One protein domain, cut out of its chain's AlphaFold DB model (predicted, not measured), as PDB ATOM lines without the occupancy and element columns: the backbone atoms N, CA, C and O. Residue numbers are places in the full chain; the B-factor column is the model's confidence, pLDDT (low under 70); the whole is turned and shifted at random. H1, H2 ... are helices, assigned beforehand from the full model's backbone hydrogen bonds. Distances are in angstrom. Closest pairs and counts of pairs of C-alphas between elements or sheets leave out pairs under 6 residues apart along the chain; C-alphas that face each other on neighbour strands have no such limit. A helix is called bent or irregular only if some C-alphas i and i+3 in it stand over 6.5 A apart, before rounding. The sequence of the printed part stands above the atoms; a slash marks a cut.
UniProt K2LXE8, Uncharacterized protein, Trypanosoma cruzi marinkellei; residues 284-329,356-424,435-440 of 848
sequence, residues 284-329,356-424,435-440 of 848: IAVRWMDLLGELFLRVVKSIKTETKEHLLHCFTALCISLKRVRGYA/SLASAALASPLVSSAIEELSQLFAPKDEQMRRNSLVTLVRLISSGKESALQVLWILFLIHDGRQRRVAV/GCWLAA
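Overview. This is residues 284 to 329, 356 to 424 and 435 to 440 of the 848 residues of an uncharacterized protein of Trypanosoma cruzi marinkellei (UniProt K2LXE8). This is a compact cluster of crossed helices, with H1 and H4 running the same way along one side and H2 and H6 on the other, H6 crossing H4 nearly at right angles. H5 closes one end across H4, short H3 sits by the first turns of H1 and the last residues of H2, and the last turns of H6, past His 415, extend beyond the other helices. The printed part has 121 residues with seven named helices, H1 to H7 in order along the chain, and no named strand; the class is all helix. The radius of gyration of the C-alphas is 14.1 A, and the spans are 42 by 35 by 22 A.

Along the chain. H1, residues 284 to 305, begins at C-alpha 284 (-71.328, 9.944, 67.036) and is 32.1 A long. H2 is residues 309 to 323, 21.2 A, and H3 residues 357 to 361. H4, residues 365 to 378, is 20.3 A long and irregular: C-alphas 366 and 369 are 7.6 A apart. H5 is residues 383 to 398, 22.1 A. H6, residues 402 to 423, is 31.9 A long and ends at C-alpha 423 (-45.549, -9.445, 70.612). H7 is residues 437 to 440, with C-alpha 440 at (-57.494, -27.445, 74.518).

Arrangement. H1 and H2 form a helical hairpin at a steep tilt of 39 degrees, opposite ways; their closest C-alphas, of Leu 295 and Phe 315, are 6.0 A apart. H1 touches H3 with residues 285 to 293 alone, closest at the C-alphas of Met 289 and Ala 361, 4.8 A. H1 and H4 touch and run the same way at 38 degrees, only just a steep tilt, with the C-alphas of Leu 297 and Ala 370 closest at 5.9 A. H2 touches H6 at a steep tilt of 44 degrees, closest at the C-alphas of His 313 and Ser 403, 5.1 A. H4 touches H5, about perpendicular at 90 degrees, with the C-alphas of Leu 377 and Ser 389 closest at 4.9 A. H4 also touches H6, about perpendicular at 76 degrees, closest at the C-alphas of Ser 375 and His 415, 6.9 A. H5 and H6 touch at a steep tilt of 46 degrees, opposite ways, with the C-alphas of Leu 396 and Ala 404 closest at 5.5 A. H7 is close to H4 but not clearly touching, the C-alphas of Phe 378 and Trp 437 being closest at 5.9 A. H2 and H4 are apart. Each O i to N i+4 pair is within hydrogen-bond range in H2, H3 and H5, against 16 of 18 in H1, 8 of 10 in H4 and 17 of 18 in H6; H7 is too short for such a pair.

Size, cuts and confidence. The two C-alphas farthest apart, of Ile 284 and Glu 383, are 43.7 A apart. Residues 330 to 355 are not printed, with 8.7 A between C-alphas 329 and 356, and neither are 425 to 434, with 18.6 A between C-alphas 424 and 435. The links printed whole, H1 to H2, H3 to H4, H4 to H5 and H5 to H6, are tight. Mean pLDDT of the printed part is 77.1; 22 residues are under 70, among them 324 to 329 and 417 to 424.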
ATOM      1  N   ILE A 284     -70.437  11.114  67.161       78.44
ATOM      2  CA  ILE A 284     -71.328   9.944  67.036       78.44
ATOM      3  C   ILE A 284     -70.544   8.628  67.163       78.44
ATOM      4  O   ILE A 284     -70.994   7.683  67.810       78.44
ATOM      5  N   ALA A 285     -69.354   8.553  66.560       78.56
ATOM      6  CA  ALA A 285     -68.503   7.372  66.658       78.56
ATOM      7  C   ALA A 285     -67.984   7.181  68.089       78.56
ATOM      8  O   ALA A 285     -67.953   6.050  68.563       78.56
ATOM      9  N   VAL A 286     -67.627   8.266  68.787       80.12
ATOM     10  CA  VAL A 286     -67.205   8.223  70.198       80.12
ATOM     11  C   VAL A 286     -68.322   7.692  71.094       80.12
ATOM     12  O   VAL A 286     -68.085   6.742  71.832       80.12
ATOM     13  N   ARG A 287     -69.557   8.185  70.945       81.38
ATOM     14  CA  ARG A 287     -70.707   7.711  71.740       81.38
ATOM     15  C   ARG A 287     -71.001   6.221  71.545       81.38
ATOM     16  O   ARG A 287     -71.251   5.508  72.516       81.38
ATOM     17  N   TRP A 288     -70.904   5.713  70.315       85.31
ATOM     18  CA  TRP A 288     -71.020   4.272  70.056       85.31
ATOM     19  C   TRP A 288     -69.851   3.458  70.628       85.31
ATOM     20  O   TRP A 288     -70.054   2.315  71.045       85.31
ATOM     21  N   MET A 289     -68.636   4.016  70.650       82.00
ATOM     22  CA  MET A 289     -67.477   3.381  71.287       82.00
ATOM     23  C   MET A 289     -67.637   3.309  72.811       82.00
ATOM     24  O   MET A 289     -67.337   2.263  73.386       82.00
ATOM     25  N   ASP A 290     -68.150   4.365  73.444       84.44
ATOM     26  CA  ASP A 290     -68.414   4.400  74.887       84.44
ATOM     27  C   ASP A 290     -69.473   3.360  75.275       84.44
ATOM     28  O   ASP A 290     -69.251   2.556  76.182       84.44
ATOM     29  N   LEU A 291     -70.576   3.284  74.515       85.88
ATOM     30  CA  LEU A 291     -71.595   2.247  74.702       85.88
ATOM     31  C   LEU A 291     -71.009   0.834  74.554       85.88
ATOM     32  O   LEU A 291     -71.305  -0.044  75.363       85.88
ATOM     33  N   LEU A 292     -70.151   0.597  73.553       86.06
ATOM     34  CA  LEU A 292     -69.489  -0.701  73.379       86.06
ATOM     35  C   LEU A 292     -68.584  -1.050  74.575       86.06
ATOM     36  O   LEU A 292     -68.558  -2.209  74.992       86.06
ATOM     37  N   GLY A 293     -67.851  -0.073  75.118       82.75
ATOM     38  CA  GLY A 293     -67.014  -0.252  76.307       82.75
ATOM     39  C   GLY A 293     -67.829  -0.643  77.541       82.75
ATOM     40  O   GLY A 293     -67.480  -1.602  78.234       82.75
ATOM     41  N   GLU A 294     -68.959   0.026  77.763       85.38
ATOM     42  CA  GLU A 294     -69.842  -0.242  78.901       85.38
ATOM     43  C   GLU A 294     -70.546  -1.605  78.778       85.38
ATOM     44  O   GLU A 294     -70.608  -2.382  79.737       85.38
ATOM     45  N   LEU A 295     -70.999  -1.959  77.569       85.56
ATOM     46  CA  LEU A 295     -71.548  -3.286  77.275       85.56
ATOM     47  C   LEU A 295     -70.504  -4.386  77.498       85.56
ATOM     48  O   LEU A 295     -70.834  -5.426  78.065       85.56
ATOM     49  N   PHE A 296     -69.245  -4.164  77.111       85.88
ATOM     50  CA  PHE A 296     -68.166  -5.126  77.344       85.88
ATOM     51  C   PHE A 296     -67.951  -5.398  78.841       85.88
ATOM     52  O   PHE A 296     -67.902  -6.560  79.248       85.88
ATOM     53  N   LEU A 297     -67.899  -4.349  79.671       85.06
ATOM     54  CA  LEU A 297     -67.781  -4.482  81.129       85.06
ATOM     55  C   LEU A 297     -68.933  -5.316  81.718       85.06
ATOM     56  O   LEU A 297     -68.710  -6.177  82.575       85.06
ATOM     57  N   ARG A 298     -70.165  -5.094  81.245       85.50
ATOM     58  CA  ARG A 298     -71.344  -5.859  81.687       85.50
ATOM     59  C   ARG A 298     -71.323  -7.302  81.210       85.50
ATOM     60  O   ARG A 298     -71.648  -8.188  81.993       85.50
ATOM     61  N   VAL A 299     -70.916  -7.553  79.967       85.75
ATOM     62  CA  VAL A 299     -70.808  -8.904  79.401       85.75
ATOM     63  C   VAL A 299     -69.798  -9.740  80.187       85.75
ATOM     64  O   VAL A 299     -70.125 -10.857  80.583       85.75
ATOM     65  N   VAL A 300     -68.614  -9.198  80.490       84.38
ATOM     66  CA  VAL A 300     -67.579  -9.923  81.250       84.38
ATOM     67  C   VAL A 300     -68.067 -10.299  82.660       84.38
ATOM     68  O   VAL A 300     -67.829 -11.421  83.113       84.38
ATOM     69  N   LYS A 301     -68.839  -9.423  83.319       85.00
ATOM     70  CA  LYS A 301     -69.476  -9.714  84.621       85.00
ATOM     71  C   LYS A 301     -70.634 -10.717  84.513       85.00
ATOM     72  O   LYS A 301     -70.744 -11.633  85.332       85.00
ATOM     73  N   SER A 302     -71.487 -10.555  83.502       84.38
ATOM     74  CA  SER A 302     -72.668 -11.391  83.252       84.38
ATOM     75  C   SER A 302     -72.263 -12.831  82.944       84.38
ATOM     76  O   SER A 302     -72.779 -13.754  83.559       84.38
ATOM     77  N   ILE A 303     -71.258 -13.051  82.096       82.81
ATOM     78  CA  ILE A 303     -70.825 -14.399  81.695       82.81
ATOM     79  C   ILE A 303     -70.426 -15.283  82.889       82.81
ATOM     80  O   ILE A 303     -70.643 -16.496  82.849       82.81
ATOM     81  N   LYS A 304     -69.885 -14.695  83.965       79.38
ATOM     82  CA  LYS A 304     -69.507 -15.425  85.185       79.38
ATOM     83  C   LYS A 304     -70.720 -15.851  86.016       79.38
ATOM     84  O   LYS A 304     -70.698 -16.943  86.581       79.38
ATOM     85  N   THR A 305     -71.756 -15.015  86.060       77.50
ATOM     86  CA  THR A 305     -72.913 -15.148  86.957       77.50
ATOM     87  C   THR A 305     -74.135 -15.727  86.245       77.50
ATOM     88  O   THR A 305     -74.556 -16.836  86.560       77.50
ATOM     89  N   GLU A 306     -74.662 -15.017  85.250       74.56
ATOM     90  CA  GLU A 306     -75.869 -15.360  84.495       74.56
ATOM     91  C   GLU A 306     -75.793 -14.818  83.062       74.56
ATOM     92  O   GLU A 306     -75.455 -13.657  82.839       74.56
ATOM     93  N   THR A 307     -76.150 -15.636  82.069       72.00
ATOM     94  CA  THR A 307     -76.119 -15.247  80.650       72.00
ATOM     95  C   THR A 307     -77.401 -14.520  80.231       72.00
ATOM     96  O   THR A 307     -78.400 -15.172  79.916       72.00
ATOM     97  N   LYS A 308     -77.369 -13.183  80.154       80.12
ATOM     98  CA  LYS A 308     -78.464 -12.378  79.579       80.12
ATOM     99  C   LYS A 308     -78.374 -12.355  78.047       80.12
ATOM    100  O   LYS A 308     -77.470 -11.742  77.492       80.12
ATOM    101  N   GLU A 309     -79.313 -12.986  77.343       79.94
ATOM    102  CA  GLU A 309     -79.242 -13.155  75.878       79.94
ATOM    103  C   GLU A 309     -79.191 -11.844  75.089       79.94
ATOM    104  O   GLU A 309     -78.340 -11.687  74.211       79.94
ATOM    105  N   HIS A 310     -80.076 -10.897  75.410       81.00
ATOM    106  CA  HIS A 310     -80.153  -9.619  74.702       81.00
ATOM    107  C   HIS A 310     -78.878  -8.787  74.878       81.00
ATOM    108  O   HIS A 310     -78.424  -8.157  73.925       81.00
ATOM    109  N   LEU A 311     -78.247  -8.849  76.056       85.06
ATOM    110  CA  LEU A 311     -76.958  -8.205  76.323       85.06
ATOM    111  C   LEU A 311     -75.847  -8.809  75.449       85.06
ATOM    112  O   LEU A 311     -75.089  -8.072  74.815       85.06
ATOM    113  N   LEU A 312     -75.774 -10.145  75.384       85.06
ATOM    114  CA  LEU A 312     -74.791 -10.861  74.564       85.06
ATOM    115  C   LEU A 312     -74.949 -10.508  73.076       85.06
ATOM    116  O   LEU A 312     -73.959 -10.211  72.411       85.06
ATOM    117  N   HIS A 313     -76.189 -10.474  72.575       83.94
ATOM    118  CA  HIS A 313     -76.482 -10.099  71.191       83.94
ATOM    119  C   HIS A 313     -76.151  -8.628  70.882       83.94
ATOM    120  O   HIS A 313     -75.516  -8.342  69.867       83.94
ATOM    121  N   CYS A 314     -76.532  -7.690  71.757       84.00
ATOM    122  CA  CYS A 314     -76.226  -6.268  71.564       84.00
ATOM    123  C   CYS A 314     -74.718  -6.029  71.474       84.00
ATOM    124  O   CYS A 314     -74.250  -5.319  70.584       84.00
ATOM    125  N   PHE A 315     -73.949  -6.665  72.360       86.62
ATOM    126  CA  PHE A 315     -72.496  -6.574  72.337       86.62
ATOM    127  C   PHE A 315     -71.899  -7.154  71.045       86.62
ATOM    128  O   PHE A 315     -71.070  -6.491  70.414       86.62
ATOM    129  N   THR A 316     -72.317  -8.352  70.611       83.25
ATOM    130  CA  THR A 316     -71.752  -8.983  69.402       83.25
ATOM    131  C   THR A 316     -72.067  -8.180  68.151       83.25
ATOM    132  O   THR A 316     -71.159  -7.872  67.374       83.25
ATOM    133  N   ALA A 317     -73.329  -7.796  67.972       81.88
ATOM    134  CA  ALA A 317     -73.786  -7.087  66.787       81.88
ATOM    135  C   ALA A 317     -73.189  -5.671  66.699       81.88
ATOM    136  O   ALA A 317     -72.768  -5.250  65.614       81.88
ATOM    137  N   LEU A 318     -73.059  -4.959  67.827       82.19
ATOM    138  CA  LEU A 318     -72.407  -3.647  67.860       82.19
ATOM    139  C   LEU A 318     -70.901  -3.761  67.586       82.19
ATOM    140  O   LEU A 318     -70.359  -2.988  66.792       82.19
ATOM    141  N   CYS A 319     -70.228  -4.757  68.175       82.25
ATOM    142  CA  CYS A 319     -68.805  -5.008  67.938       82.25
ATOM    143  C   CYS A 319     -68.525  -5.300  66.454       82.25
ATOM    144  O   CYS A 319     -67.627  -4.695  65.861       82.25
ATOM    145  N   ILE A 320     -69.329  -6.167  65.827       77.06
ATOM    146  CA  ILE A 320     -69.233  -6.492  64.396       77.06
ATOM    147  C   ILE A 320     -69.455  -5.241  63.535       77.06
ATOM    148  O   ILE A 320     -68.681  -4.981  62.608       77.06
ATOM    149  N   SER A 321     -70.474  -4.443  63.857       76.31
ATOM    150  CA  SER A 321     -70.823  -3.239  63.096       76.31
ATOM    151  C   SER A 321     -69.725  -2.171  63.166       76.31
ATOM    152  O   SER A 321     -69.353  -1.602  62.139       76.31
ATOM    153  N   LEU A 322     -69.138  -1.945  64.346       74.94
ATOM    154  CA  LEU A 322     -68.036  -0.993  64.537       74.94
ATOM    155  C   LEU A 322     -66.697  -1.506  63.994       74.94
ATOM    156  O   LEU A 322     -65.845  -0.705  63.607       74.94
ATOM    157  N   LYS A 323     -66.493  -2.825  63.910       73.19
ATOM    158  CA  LYS A 323     -65.271  -3.399  63.331       73.19
ATOM    159  C   LYS A 323     -65.161  -3.159  61.822       73.19
ATOM    160  O   LYS A 323     -64.053  -2.996  61.306       73.19
ATOM    161  N   ARG A 324     -66.295  -3.099  61.116       68.25
ATOM    162  CA  ARG A 324     -66.354  -2.778  59.676       68.25
ATOM    163  C   ARG A 324     -65.968  -1.327  59.379       68.25
ATOM    164  O   ARG A 324     -65.546  -1.019  58.268       68.25
ATOM    165  N   VAL A 325     -66.065  -0.449  60.373       62.09
ATOM    166  CA  VAL A 325     -65.768   0.978  60.258       62.09
ATOM    167  C   VAL A 325     -64.299   1.220  60.647       62.09
ATOM    168  O   VAL A 325     -63.925   1.188  61.821       62.09
ATOM    169  N   ARG A 326     -63.431   1.417  59.642       57.91
ATOM    170  CA  ARG A 326     -61.982   1.642  59.831       57.91
ATOM    171  C   ARG A 326     -61.663   3.132  59.952       57.91
ATOM    172  O   ARG A 326     -62.055   3.920  59.090       57.91
ATOM    173  N   GLY A 327     -60.938   3.509  61.007       49.88
ATOM    174  CA  GLY A 327     -60.513   4.885  61.262       49.88
ATOM    175  C   GLY A 327     -59.011   4.998  61.485       49.88
ATOM    176  O   GLY A 327     -58.345   4.049  61.891       49.88
ATOM    177  N   TYR A 328     -58.461   6.176  61.214       41.97
ATOM    178  CA  TYR A 328     -57.072   6.480  61.534       41.97
ATOM    179  C   TYR A 328     -57.027   7.103  62.926       41.97
ATOM    180  O   TYR A 328     -57.271   8.294  63.076       41.97
ATOM    181  N   ALA A 329     -56.733   6.299  63.945       33.66
ATOM    182  CA  ALA A 329     -56.348   6.815  65.253       33.66
ATOM    183  C   ALA A 329     -55.051   6.161  65.716       33.66
ATOM    184  O   ALA A 329     -54.997   4.950  65.959       33.66
ATOM    185  N   SER A 356     -59.642  -0.312  63.630       68.69
ATOM    186  CA  SER A 356     -61.118  -0.305  63.624       68.69
ATOM    187  C   SER A 356     -61.675   0.445  64.844       68.69
ATOM    188  O   SER A 356     -61.039   0.424  65.901       68.69
ATOM    189  N   LEU A 357     -62.858   1.066  64.737       67.81
ATOM    190  CA  LEU A 357     -63.497   1.754  65.875       67.81
ATOM    191  C   LEU A 357     -63.728   0.808  67.063       67.81
ATOM    192  O   LEU A 357     -63.486   1.181  68.206       67.81
ATOM    193  N   ALA A 358     -64.100  -0.449  66.799       71.44
ATOM    194  CA  ALA A 358     -64.226  -1.471  67.840       71.44
ATOM    195  C   ALA A 358     -62.892  -1.722  68.572       71.44
ATOM    196  O   ALA A 358     -62.858  -1.847  69.793       71.44
ATOM    197  N   SER A 359     -61.774  -1.757  67.837       71.38
ATOM    198  CA  SER A 359     -60.440  -1.888  68.436       71.38
ATOM    199  C   SER A 359     -60.040  -0.657  69.249       71.38
ATOM    200  O   SER A 359     -59.332  -0.818  70.236       71.38
ATOM    201  N   ALA A 360     -60.472   0.545  68.854       67.31
ATOM    202  CA  ALA A 360     -60.211   1.780  69.590       67.31
ATOM    203  C   ALA A 360     -61.035   1.865  70.890       67.31
ATOM    204  O   ALA A 360     -60.470   2.173  71.936       67.31
ATOM    205  N   ALA A 361     -62.323   1.504  70.851       72.31
ATOM    206  CA  ALA A 361     -63.189   1.424  72.034       72.31
ATOM    207  C   ALA A 361     -62.616   0.473  73.091       72.31
ATOM    208  O   ALA A 361     -62.422   0.830  74.250       72.31
ATOM    209  N   LEU A 362     -62.254  -0.735  72.655       71.88
ATOM    210  CA  LEU A 362     -61.693  -1.765  73.523       71.88
ATOM    211  C   LEU A 362     -60.242  -1.484  73.920       71.88
ATOM    212  O   LEU A 362     -59.716  -2.194  74.772       71.88
ATOM    213  N   ALA A 363     -59.590  -0.485  73.313       64.19
ATOM    214  CA  ALA A 363     -58.276   0.023  73.699       64.19
ATOM    215  C   ALA A 363     -58.327   1.074  74.823       64.19
ATOM    216  O   ALA A 363     -57.284   1.393  75.392       64.19
ATOM    217  N   SER A 364     -59.523   1.565  75.171       69.44
ATOM    218  CA  SER A 364     -59.734   2.583  76.203       69.44
ATOM    219  C   SER A 364     -59.280   2.121  77.600       69.44
ATOM    220  O   SER A 364     -59.536   0.973  77.981       69.44
ATOM    221  N   PRO A 365     -58.655   3.003  78.409       61.66
ATOM    222  CA  PRO A 365     -58.231   2.684  79.775       61.66
ATOM    223  C   PRO A 365     -59.393   2.303  80.706       61.66
ATOM    224  O   PRO A 365     -59.180   1.536  81.643       61.66
ATOM    225  N   LEU A 366     -60.622   2.752  80.415       64.19
ATOM    226  CA  LEU A 366     -61.840   2.391  81.161       64.19
ATOM    227  C   LEU A 366     -62.117   0.876  81.160       64.19
ATOM    228  O   LEU A 366     -62.764   0.357  82.063       64.19
ATOM    229  N   VAL A 367     -61.597   0.164  80.159       74.12
ATOM    230  CA  VAL A 367     -61.863  -1.257  79.912       74.12
ATOM    231  C   VAL A 367     -60.735  -2.165  80.445       74.12
ATOM    232  O   VAL A 367     -60.818  -3.390  80.368       74.12
ATOM    233  N   SER A 368     -59.677  -1.579  81.021       71.31
ATOM    234  CA  SER A 368     -58.469  -2.285  81.483       71.31
ATOM    235  C   SER A 368     -58.755  -3.424  82.469       71.31
ATOM    236  O   SER A 368     -58.252  -4.529  82.277       71.31
ATOM    237  N   SER A 369     -59.635  -3.208  83.448       75.62
ATOM    238  CA  SER A 369     -60.010  -4.222  84.445       75.62
ATOM    239  C   SER A 369     -60.701  -5.443  83.826       75.62
ATOM    240  O   SER A 369     -60.350  -6.583  84.127       75.62
ATOM    241  N   ALA A 370     -61.632  -5.243  82.891       77.38
ATOM    242  CA  ALA A 370     -62.288  -6.355  82.206       77.38
ATOM    243  C   ALA A 370     -61.365  -7.088  81.224       77.38
ATOM    244  O   ALA A 370     -61.601  -8.257  80.923       77.38
ATOM    245  N   ILE A 371     -60.298  -6.446  80.743       76.69
ATOM    246  CA  ILE A 371     -59.273  -7.111  79.926       76.69
ATOM    247  C   ILE A 371     -58.413  -8.044  80.783       76.69
ATOM    248  O   ILE A 371     -58.088  -9.143  80.335       76.69
ATOM    249  N   GLU A 372     -58.082  -7.654  82.014       78.69
ATOM    250  CA  GLU A 372     -57.415  -8.557  82.958       78.69
ATOM    251  C   GLU A 372     -58.300  -9.772  83.262       78.69
ATOM    252  O   GLU A 372     -57.839 -10.909  83.169       78.69
ATOM    253  N   GLU A 373     -59.596  -9.564  83.499       79.75
ATOM    254  CA  GLU A 373     -60.552 -10.664  83.676       79.75
ATOM    255  C   GLU A 373     -60.672 -11.559  82.428       79.75
ATOM    256  O   GLU A 373     -60.791 -12.779  82.547       79.75
ATOM    257  N   LEU A 374     -60.601 -10.978  81.227       82.12
ATOM    258  CA  LEU A 374     -60.587 -11.714  79.961       82.12
ATOM    259  C   LEU A 374     -59.315 -12.560  79.806       82.12
ATOM    260  O   LEU A 374     -59.373 -13.691  79.322       82.12
ATOM    261  N   SER A 375     -58.168 -12.031  80.242       79.62
ATOM    262  CA  SER A 375     -56.902 -12.767  80.241       79.62
ATOM    263  C   SER A 375     -56.944 -13.961  81.196       79.62
ATOM    264  O   SER A 375     -56.467 -15.035  80.847       79.62
ATOM    265  N   GLN A 376     -57.617 -13.835  82.346       82.38
ATOM    266  CA  GLN A 376     -57.834 -14.953  83.271       82.38
ATOM    267  C   GLN A 376     -58.738 -16.042  82.671       82.38
ATOM    268  O   GLN A 376     -58.584 -17.215  83.006       82.38
ATOM    269  N   LEU A 377     -59.664 -15.679  81.774       82.69
ATOM    270  CA  LEU A 377     -60.539 -16.634  81.090       82.69
ATOM    271  C   LEU A 377     -59.780 -17.461  80.039       82.69
ATOM    272  O   LEU A 377     -59.964 -18.674  79.982       82.69
ATOM    273  N   PHE A 378     -58.932 -16.836  79.217       81.81
ATOM    274  CA  PHE A 378     -58.257 -17.515  78.096       81.81
ATOM    275  C   PHE A 378     -56.801 -17.928  78.363       81.81
ATOM    276  O   PHE A 378     -56.253 -18.710  77.589       81.81
ATOM    277  N   ALA A 379     -56.183 -17.441  79.440       80.81
ATOM    278  CA  ALA A 379     -54.837 -17.801  79.886       80.81
ATOM    279  C   ALA A 379     -54.776 -17.919  81.429       80.81
ATOM    280  O   ALA A 379     -54.090 -17.134  82.095       80.81
ATOM    281  N   PRO A 380     -55.517 -18.872  82.029       81.62
ATOM    282  CA  PRO A 380     -55.549 -19.046  83.479       81.62
ATOM    283  C   PRO A 380     -54.191 -19.524  84.019       81.62
ATOM    284  O   PRO A 380     -53.602 -20.462  83.490       81.62
ATOM    285  N   LYS A 381     -53.709 -18.900  85.103       79.56
ATOM    286  CA  LYS A 381     -52.423 -19.241  85.747       79.56
ATOM    287  C   LYS A 381     -52.578 -20.241  86.899       79.56
ATOM    288  O   LYS A 381     -51.779 -21.163  87.027       79.56
ATOM    289  N   ASP A 382     -53.645 -20.100  87.684       82.75
ATOM    290  CA  ASP A 382     -53.887 -20.919  88.878       82.75
ATOM    291  C   ASP A 382     -54.892 -22.047  88.615       82.75
ATOM    292  O   ASP A 382     -55.725 -21.967  87.712       82.75
ATOM    293  N   GLU A 383     -54.864 -23.096  89.439       82.06
ATOM    294  CA  GLU A 383     -55.807 -24.227  89.360       82.06
ATOM    295  C   GLU A 383     -57.268 -23.785  89.561       82.06
ATOM    296  O   GLU A 383     -58.160 -24.172  88.805       82.06
ATOM    297  N   GLN A 384     -57.521 -22.889  90.521       84.56
ATOM    298  CA  GLN A 384     -58.864 -22.347  90.742       84.56
ATOM    299  C   GLN A 384     -59.337 -21.486  89.561       84.56
ATOM    300  O   GLN A 384     -60.511 -21.527  89.190       84.56
ATOM    301  N   MET A 385     -58.427 -20.733  88.933       82.94
ATOM    302  CA  MET A 385     -58.741 -19.960  87.729       82.94
ATOM    303  C   MET A 385     -59.020 -20.871  86.533       82.94
ATOM    304  O   MET A 385     -59.954 -20.597  85.784       82.94
ATOM    305  N   ARG A 386     -58.281 -21.980  86.386       84.25
ATOM    306  CA  ARG A 386     -58.542 -23.012  85.370       84.25
ATOM    307  C   ARG A 386     -59.935 -23.615  85.527       84.25
ATOM    308  O   ARG A 386     -60.678 -23.646  84.551       84.25
ATOM    309  N   ARG A 387     -60.338 -23.984  86.749       84.25
ATOM    310  CA  ARG A 387     -61.703 -24.470  87.043       84.25
ATOM    311  C   ARG A 387     -62.773 -23.434  86.702       84.25
ATOM    312  O   ARG A 387     -63.718 -23.743  85.982       84.25
ATOM    313  N   ASN A 388     -62.612 -22.197  87.171       84.75
ATOM    314  CA  ASN A 388     -63.579 -21.124  86.917       84.75
ATOM    315  C   ASN A 388     -63.690 -20.790  85.417       84.75
ATOM    316  O   ASN A 388     -64.791 -20.565  84.907       84.75
ATOM    317  N   SER A 389     -62.556 -20.781  84.710       87.00
ATOM    318  CA  SER A 389     -62.503 -20.605  83.261       87.00
ATOM    319  C   SER A 389     -63.217 -21.752  82.546       87.00
ATOM    320  O   SER A 389     -64.117 -21.492  81.751       87.00
ATOM    321  N   LEU A 390     -62.898 -23.007  82.884       87.19
ATOM    322  CA  LEU A 390     -63.505 -24.189  82.275       87.19
ATOM    323  C   LEU A 390     -65.029 -24.176  82.421       87.19
ATOM    324  O   LEU A 390     -65.735 -24.289  81.424       87.19
ATOM    325  N   VAL A 391     -65.540 -23.946  83.634       87.25
ATOM    326  CA  VAL A 391     -66.985 -23.872  83.905       87.25
ATOM    327  C   VAL A 391     -67.656 -22.793  83.050       87.25
ATOM    328  O   VAL A 391     -68.741 -23.001  82.509       87.25
ATOM    329  N   THR A 392     -67.004 -21.640  82.905       85.50
ATOM    330  CA  THR A 392     -67.526 -20.516  82.122       85.50
ATOM    331  C   THR A 392     -67.517 -20.818  80.619       85.50
ATOM    332  O   THR A 392     -68.518 -20.592  79.939       85.50
ATOM    333  N   LEU A 393     -66.413 -21.358  80.095       87.81
ATOM    334  CA  LEU A 393     -66.263 -21.713  78.682       87.81
ATOM    335  C   LEU A 393     -67.217 -22.841  78.283       87.81
ATOM    336  O   LEU A 393     -67.921 -22.716  77.285       87.81
ATOM    337  N   VAL A 394     -67.299 -23.899  79.090       87.38
ATOM    338  CA  VAL A 394     -68.211 -25.026  78.866       87.38
ATOM    339  C   VAL A 394     -69.657 -24.548  78.841       87.38
ATOM    340  O   VAL A 394     -70.387 -24.919  77.929       87.38
ATOM    341  N   ARG A 395     -70.060 -23.664  79.763       86.56
ATOM    342  CA  ARG A 395     -71.407 -23.070  79.783       86.56
ATOM    343  C   ARG A 395     -71.724 -22.288  78.507       86.56
ATOM    344  O   ARG A 395     -72.836 -22.383  78.000       86.56
ATOM    345  N   LEU A 396     -70.769 -21.515  77.982       85.12
ATOM    346  CA  LEU A 396     -70.959 -20.782  76.725       85.12
ATOM    347  C   LEU A 396     -71.063 -21.738  75.528       85.12
ATOM    348  O   LEU A 396     -71.965 -21.580  74.705       85.12
ATOM    349  N   ILE A 397     -70.193 -22.752  75.468       86.56
ATOM    350  CA  ILE A 397     -70.144 -23.752  74.390       86.56
ATOM    351  C   ILE A 397     -71.395 -24.651  74.388       86.56
ATOM    352  O   ILE A 397     -71.870 -25.019  73.313       86.56
ATOM    353  N   SER A 398     -71.945 -24.987  75.559       84.62
ATOM    354  CA  SER A 398     -73.103 -25.882  75.716       84.62
ATOM    355  C   SER A 398     -74.462 -25.173  75.725       84.62
ATOM    356  O   SER A 398     -75.492 -25.837  75.665       84.62
ATOM    357  N   SER A 399     -74.487 -23.835  75.763       79.88
ATOM    358  CA  SER A 399     -75.718 -23.041  75.918       79.88
ATOM    359  C   SER A 399     -76.776 -23.241  74.822       79.88
ATOM    360  O   SER A 399     -77.939 -22.910  75.049       79.88
ATOM    361  N   GLY A 400     -76.394 -23.732  73.635       74.25
ATOM    362  CA  GLY A 400     -77.285 -23.900  72.476       74.25
ATOM    363  C   GLY A 400     -77.798 -22.584  71.874       74.25
ATOM    364  O   GLY A 400     -78.696 -22.597  71.038       74.25
ATOM    365  N   LYS A 401     -77.260 -21.435  72.308       81.69
ATOM    366  CA  LYS A 401     -77.684 -20.101  71.865       81.69
ATOM    367  C   LYS A 401     -76.626 -19.483  70.962       81.69
ATOM    368  O   LYS A 401     -75.454 -19.399  71.330       81.69
ATOM    369  N   GLU A 402     -77.047 -18.969  69.808       83.00
ATOM    370  CA  GLU A 402     -76.140 -18.354  68.828       83.00
ATOM    371  C   GLU A 402     -75.393 -17.142  69.410       83.00
ATOM    372  O   GLU A 402     -74.198 -16.979  69.171       83.00
ATOM    373  N   SER A 403     -76.061 -16.324  70.233       82.44
ATOM    374  CA  SER A 403     -75.471 -15.134  70.862       82.44
ATOM    375  C   SER A 403     -74.329 -15.474  71.824       82.44
ATOM    376  O   SER A 403     -73.304 -14.797  71.819       82.44
ATOM    377  N   ALA A 404     -74.447 -16.551  72.604       84.81
ATOM    378  CA  ALA A 404     -73.399 -16.991  73.524       84.81
ATOM    379  C   ALA A 404     -72.147 -17.491  72.784       84.81
ATOM    380  O   ALA A 404     -71.026 -17.139  73.158       84.81
ATOM    381  N   LEU A 405     -72.334 -18.241  71.693       85.69
ATOM    382  CA  LEU A 405     -71.238 -18.692  70.830       85.69
ATOM    383  C   LEU A 405     -70.564 -17.523  70.103       85.69
ATOM    384  O   LEU A 405     -69.337 -17.463  70.030       85.69
ATOM    385  N   GLN A 406     -71.347 -16.561  69.606       85.62
ATOM    386  CA  GLN A 406     -70.809 -15.343  68.999       85.62
ATOM    387  C   GLN A 406     -69.960 -14.548  69.993       85.62
ATOM    388  O   GLN A 406     -68.857 -14.122  69.648       85.62
ATOM    389  N   VAL A 407     -70.443 -14.374  71.227       86.88
ATOM    390  CA  VAL A 407     -69.696 -13.667  72.273       86.88
ATOM    391  C   VAL A 407     -68.388 -14.378  72.587       86.88
ATOM    392  O   VAL A 407     -67.357 -13.712  72.614       86.88
ATOM    393  N   LEU A 408     -68.398 -15.702  72.767       88.31
ATOM    394  CA  LEU A 408     -67.190 -16.486  73.051       88.31
ATOM    395  C   LEU A 408     -66.070 -16.190  72.044       88.31
ATOM    396  O   LEU A 408     -64.946 -15.858  72.423       88.31
ATOM    397  N   TRP A 409     -66.394 -16.267  70.756       85.19
ATOM    398  CA  TRP A 409     -65.431 -16.042  69.685       85.19
ATOM    399  C   TRP A 409     -65.008 -14.576  69.563       85.19
ATOM    400  O   TRP A 409     -63.829 -14.310  69.344       85.19
ATOM    401  N   ILE A 410     -65.916 -13.613  69.753       83.19
ATOM    402  CA  ILE A 410     -65.557 -12.185  69.765       83.19
ATOM    403  C   ILE A 410     -64.630 -11.863  70.942       83.19
ATOM    404  O   ILE A 410     -63.626 -11.180  70.755       83.19
ATOM    405  N   LEU A 411     -64.911 -12.392  72.130       84.69
ATOM    406  CA  LEU A 411     -64.058 -12.253  73.309       84.69
ATOM    407  C   LEU A 411     -62.664 -12.848  73.073       84.69
ATOM    408  O   LEU A 411     -61.660 -12.201  73.372       84.69
ATOM    409  N   PHE A 412     -62.590 -14.030  72.458       81.94
ATOM    410  CA  PHE A 412     -61.318 -14.631  72.060       81.94
ATOM    411  C   PHE A 412     -60.558 -13.762  71.045       81.94
ATOM    412  O   PHE A 412     -59.358 -13.545  71.187       81.94
ATOM    413  N   LEU A 413     -61.255 -13.197  70.054       77.50
ATOM    414  CA  LEU A 413     -60.670 -12.306  69.045       77.50
ATOM    415  C   LEU A 413     -60.100 -11.017  69.651       77.50
ATOM    416  O   LEU A 413     -59.085 -10.505  69.175       77.50
ATOM    417  N   ILE A 414     -60.745 -10.483  70.690       76.69
ATOM    418  CA  ILE A 414     -60.269  -9.306  71.430       76.69
ATOM    419  C   ILE A 414     -58.985  -9.642  72.197       76.69
ATOM    420  O   ILE A 414     -58.042  -8.846  72.187       76.69
ATOM    421  N   HIS A 415     -58.932 -10.824  72.812       76.12
ATOM    422  CA  HIS A 415     -57.753 -11.321  73.515       76.12
ATOM    423  C   HIS A 415     -56.569 -11.576  72.559       76.12
ATOM    424  O   HIS A 415     -55.501 -10.986  72.742       76.12
ATOM    425  N   ASP A 416     -56.764 -12.371  71.497       71.44
ATOM    426  CA  ASP A 416     -55.722 -12.699  70.499       71.44
ATOM    427  C   ASP A 416     -55.192 -11.436  69.794       71.44
ATOM    428  O   ASP A 416     -53.984 -11.230  69.652       71.44
ATOM    429  N   GLY A 417     -56.092 -10.517  69.423       62.97
ATOM    430  CA  GLY A 417     -55.729  -9.262  68.764       62.97
ATOM    431  C   GLY A 417     -54.838  -8.340  69.606       62.97
ATOM    432  O   GLY A 417     -54.095  -7.537  69.038       62.97
ATOM    433  N   ARG A 418     -54.878  -8.444  70.941       62.72
ATOM    434  CA  ARG A 418     -53.982  -7.700  71.840       62.72
ATOM    435  C   ARG A 418     -52.656  -8.417  72.061       62.72
ATOM    436  O   ARG A 418     -51.630  -7.746  72.021       62.72
ATOM    437  N   GLN A 419     -52.654  -9.742  72.215       59.69
ATOM    438  CA  GLN A 419     -51.409 -10.510  72.351       59.69
ATOM    439  C   GLN A 419     -50.487 -10.317  71.139       59.69
ATOM    440  O   GLN A 419     -49.299 -10.055  71.316       59.69
ATOM    441  N   ARG A 420     -51.034 -10.308  69.914       55.78
ATOM    442  CA  ARG A 420     -50.240 -10.011  68.708       55.78
ATOM    443  C   ARG A 420     -49.651  -8.599  68.689       55.78
ATOM    444  O   ARG A 420     -48.572  -8.412  68.151       55.78
ATOM    445  N   ARG A 421     -50.335  -7.600  69.262       53.09
ATOM    446  CA  ARG A 421     -49.819  -6.217  69.338       53.09
ATOM    447  C   ARG A 421     -48.708  -6.064  70.372       53.09
ATOM    448  O   ARG A 421     -47.811  -5.264  70.153       53.09
ATOM    449  N   VAL A 422     -48.775  -6.819  71.469       50.66
ATOM    450  CA  VAL A 422     -47.716  -6.863  72.490       50.66
ATOM    451  C   VAL A 422     -46.475  -7.576  71.941       50.66
ATOM    452  O   VAL A 422     -45.377  -7.053  72.071       50.66
ATOM    453  N   ALA A 423     -46.651  -8.688  71.217       44.78
ATOM    454  CA  ALA A 423     -45.549  -9.445  70.612       44.78
ATOM    455  C   ALA A 423     -44.776  -8.684  69.514       44.78
ATOM    456  O   ALA A 423     -43.619  -8.987  69.265       44.78
ATOM    457  N   VAL A 424     -45.389  -7.692  68.856       44.34
ATOM    458  CA  VAL A 424     -44.709  -6.833  67.864       44.34
ATOM    459  C   VAL A 424     -43.870  -5.727  68.536       44.34
ATOM    460  O   VAL A 424     -43.025  -5.127  67.883       44.34
ATOM    461  N   GLY A 435     -49.868 -22.436  74.070       53.78
ATOM    462  CA  GLY A 435     -50.957 -23.365  73.753       53.78
ATOM    463  C   GLY A 435     -52.293 -22.773  74.211       53.78
ATOM    464  O   GLY A 435     -52.510 -22.572  75.403       53.78
ATOM    465  N   CYS A 436     -53.169 -22.417  73.269       71.31
ATOM    466  CA  CYS A 436     -54.419 -21.725  73.576       71.31
ATOM    467  C   CYS A 436     -55.289 -22.609  74.484       71.31
ATOM    468  O   CYS A 436     -55.822 -23.612  74.016       71.31
ATOM    469  N   TRP A 437     -55.476 -22.221  75.750       83.00
ATOM    470  CA  TRP A 437     -56.365 -22.904  76.704       83.00
ATOM    471  C   TRP A 437     -57.746 -23.181  76.090       83.00
ATOM    472  O   TRP A 437     -58.266 -24.287  76.189       83.00
ATOM    473  N   LEU A 438     -58.292 -22.216  75.339       84.38
ATOM    474  CA  LEU A 438     -59.539 -22.386  74.590       84.38
ATOM    475  C   LEU A 438     -59.481 -23.530  73.562       84.38
ATOM    476  O   LEU A 438     -60.440 -24.283  73.442       84.38
ATOM    477  N   ALA A 439     -58.373 -23.675  72.831       82.00
ATOM    478  CA  ALA A 439     -58.202 -24.758  71.865       82.00
ATOM    479  C   ALA A 439     -58.190 -26.123  72.568       82.00
ATOM    480  O   ALA A 439     -58.861 -27.046  72.116       82.00
ATOM    481  N   ALA A 440     -57.503 -26.228  73.709       82.94
ATOM    482  CA  ALA A 440     -57.494 -27.445  74.518       82.94
ATOM    483  C   ALA A 440     -58.906 -27.816  74.997       82.94
ATOM    484  O   ALA A 440     -59.323 -28.966  74.857       82.94
TER     485      ALA A 440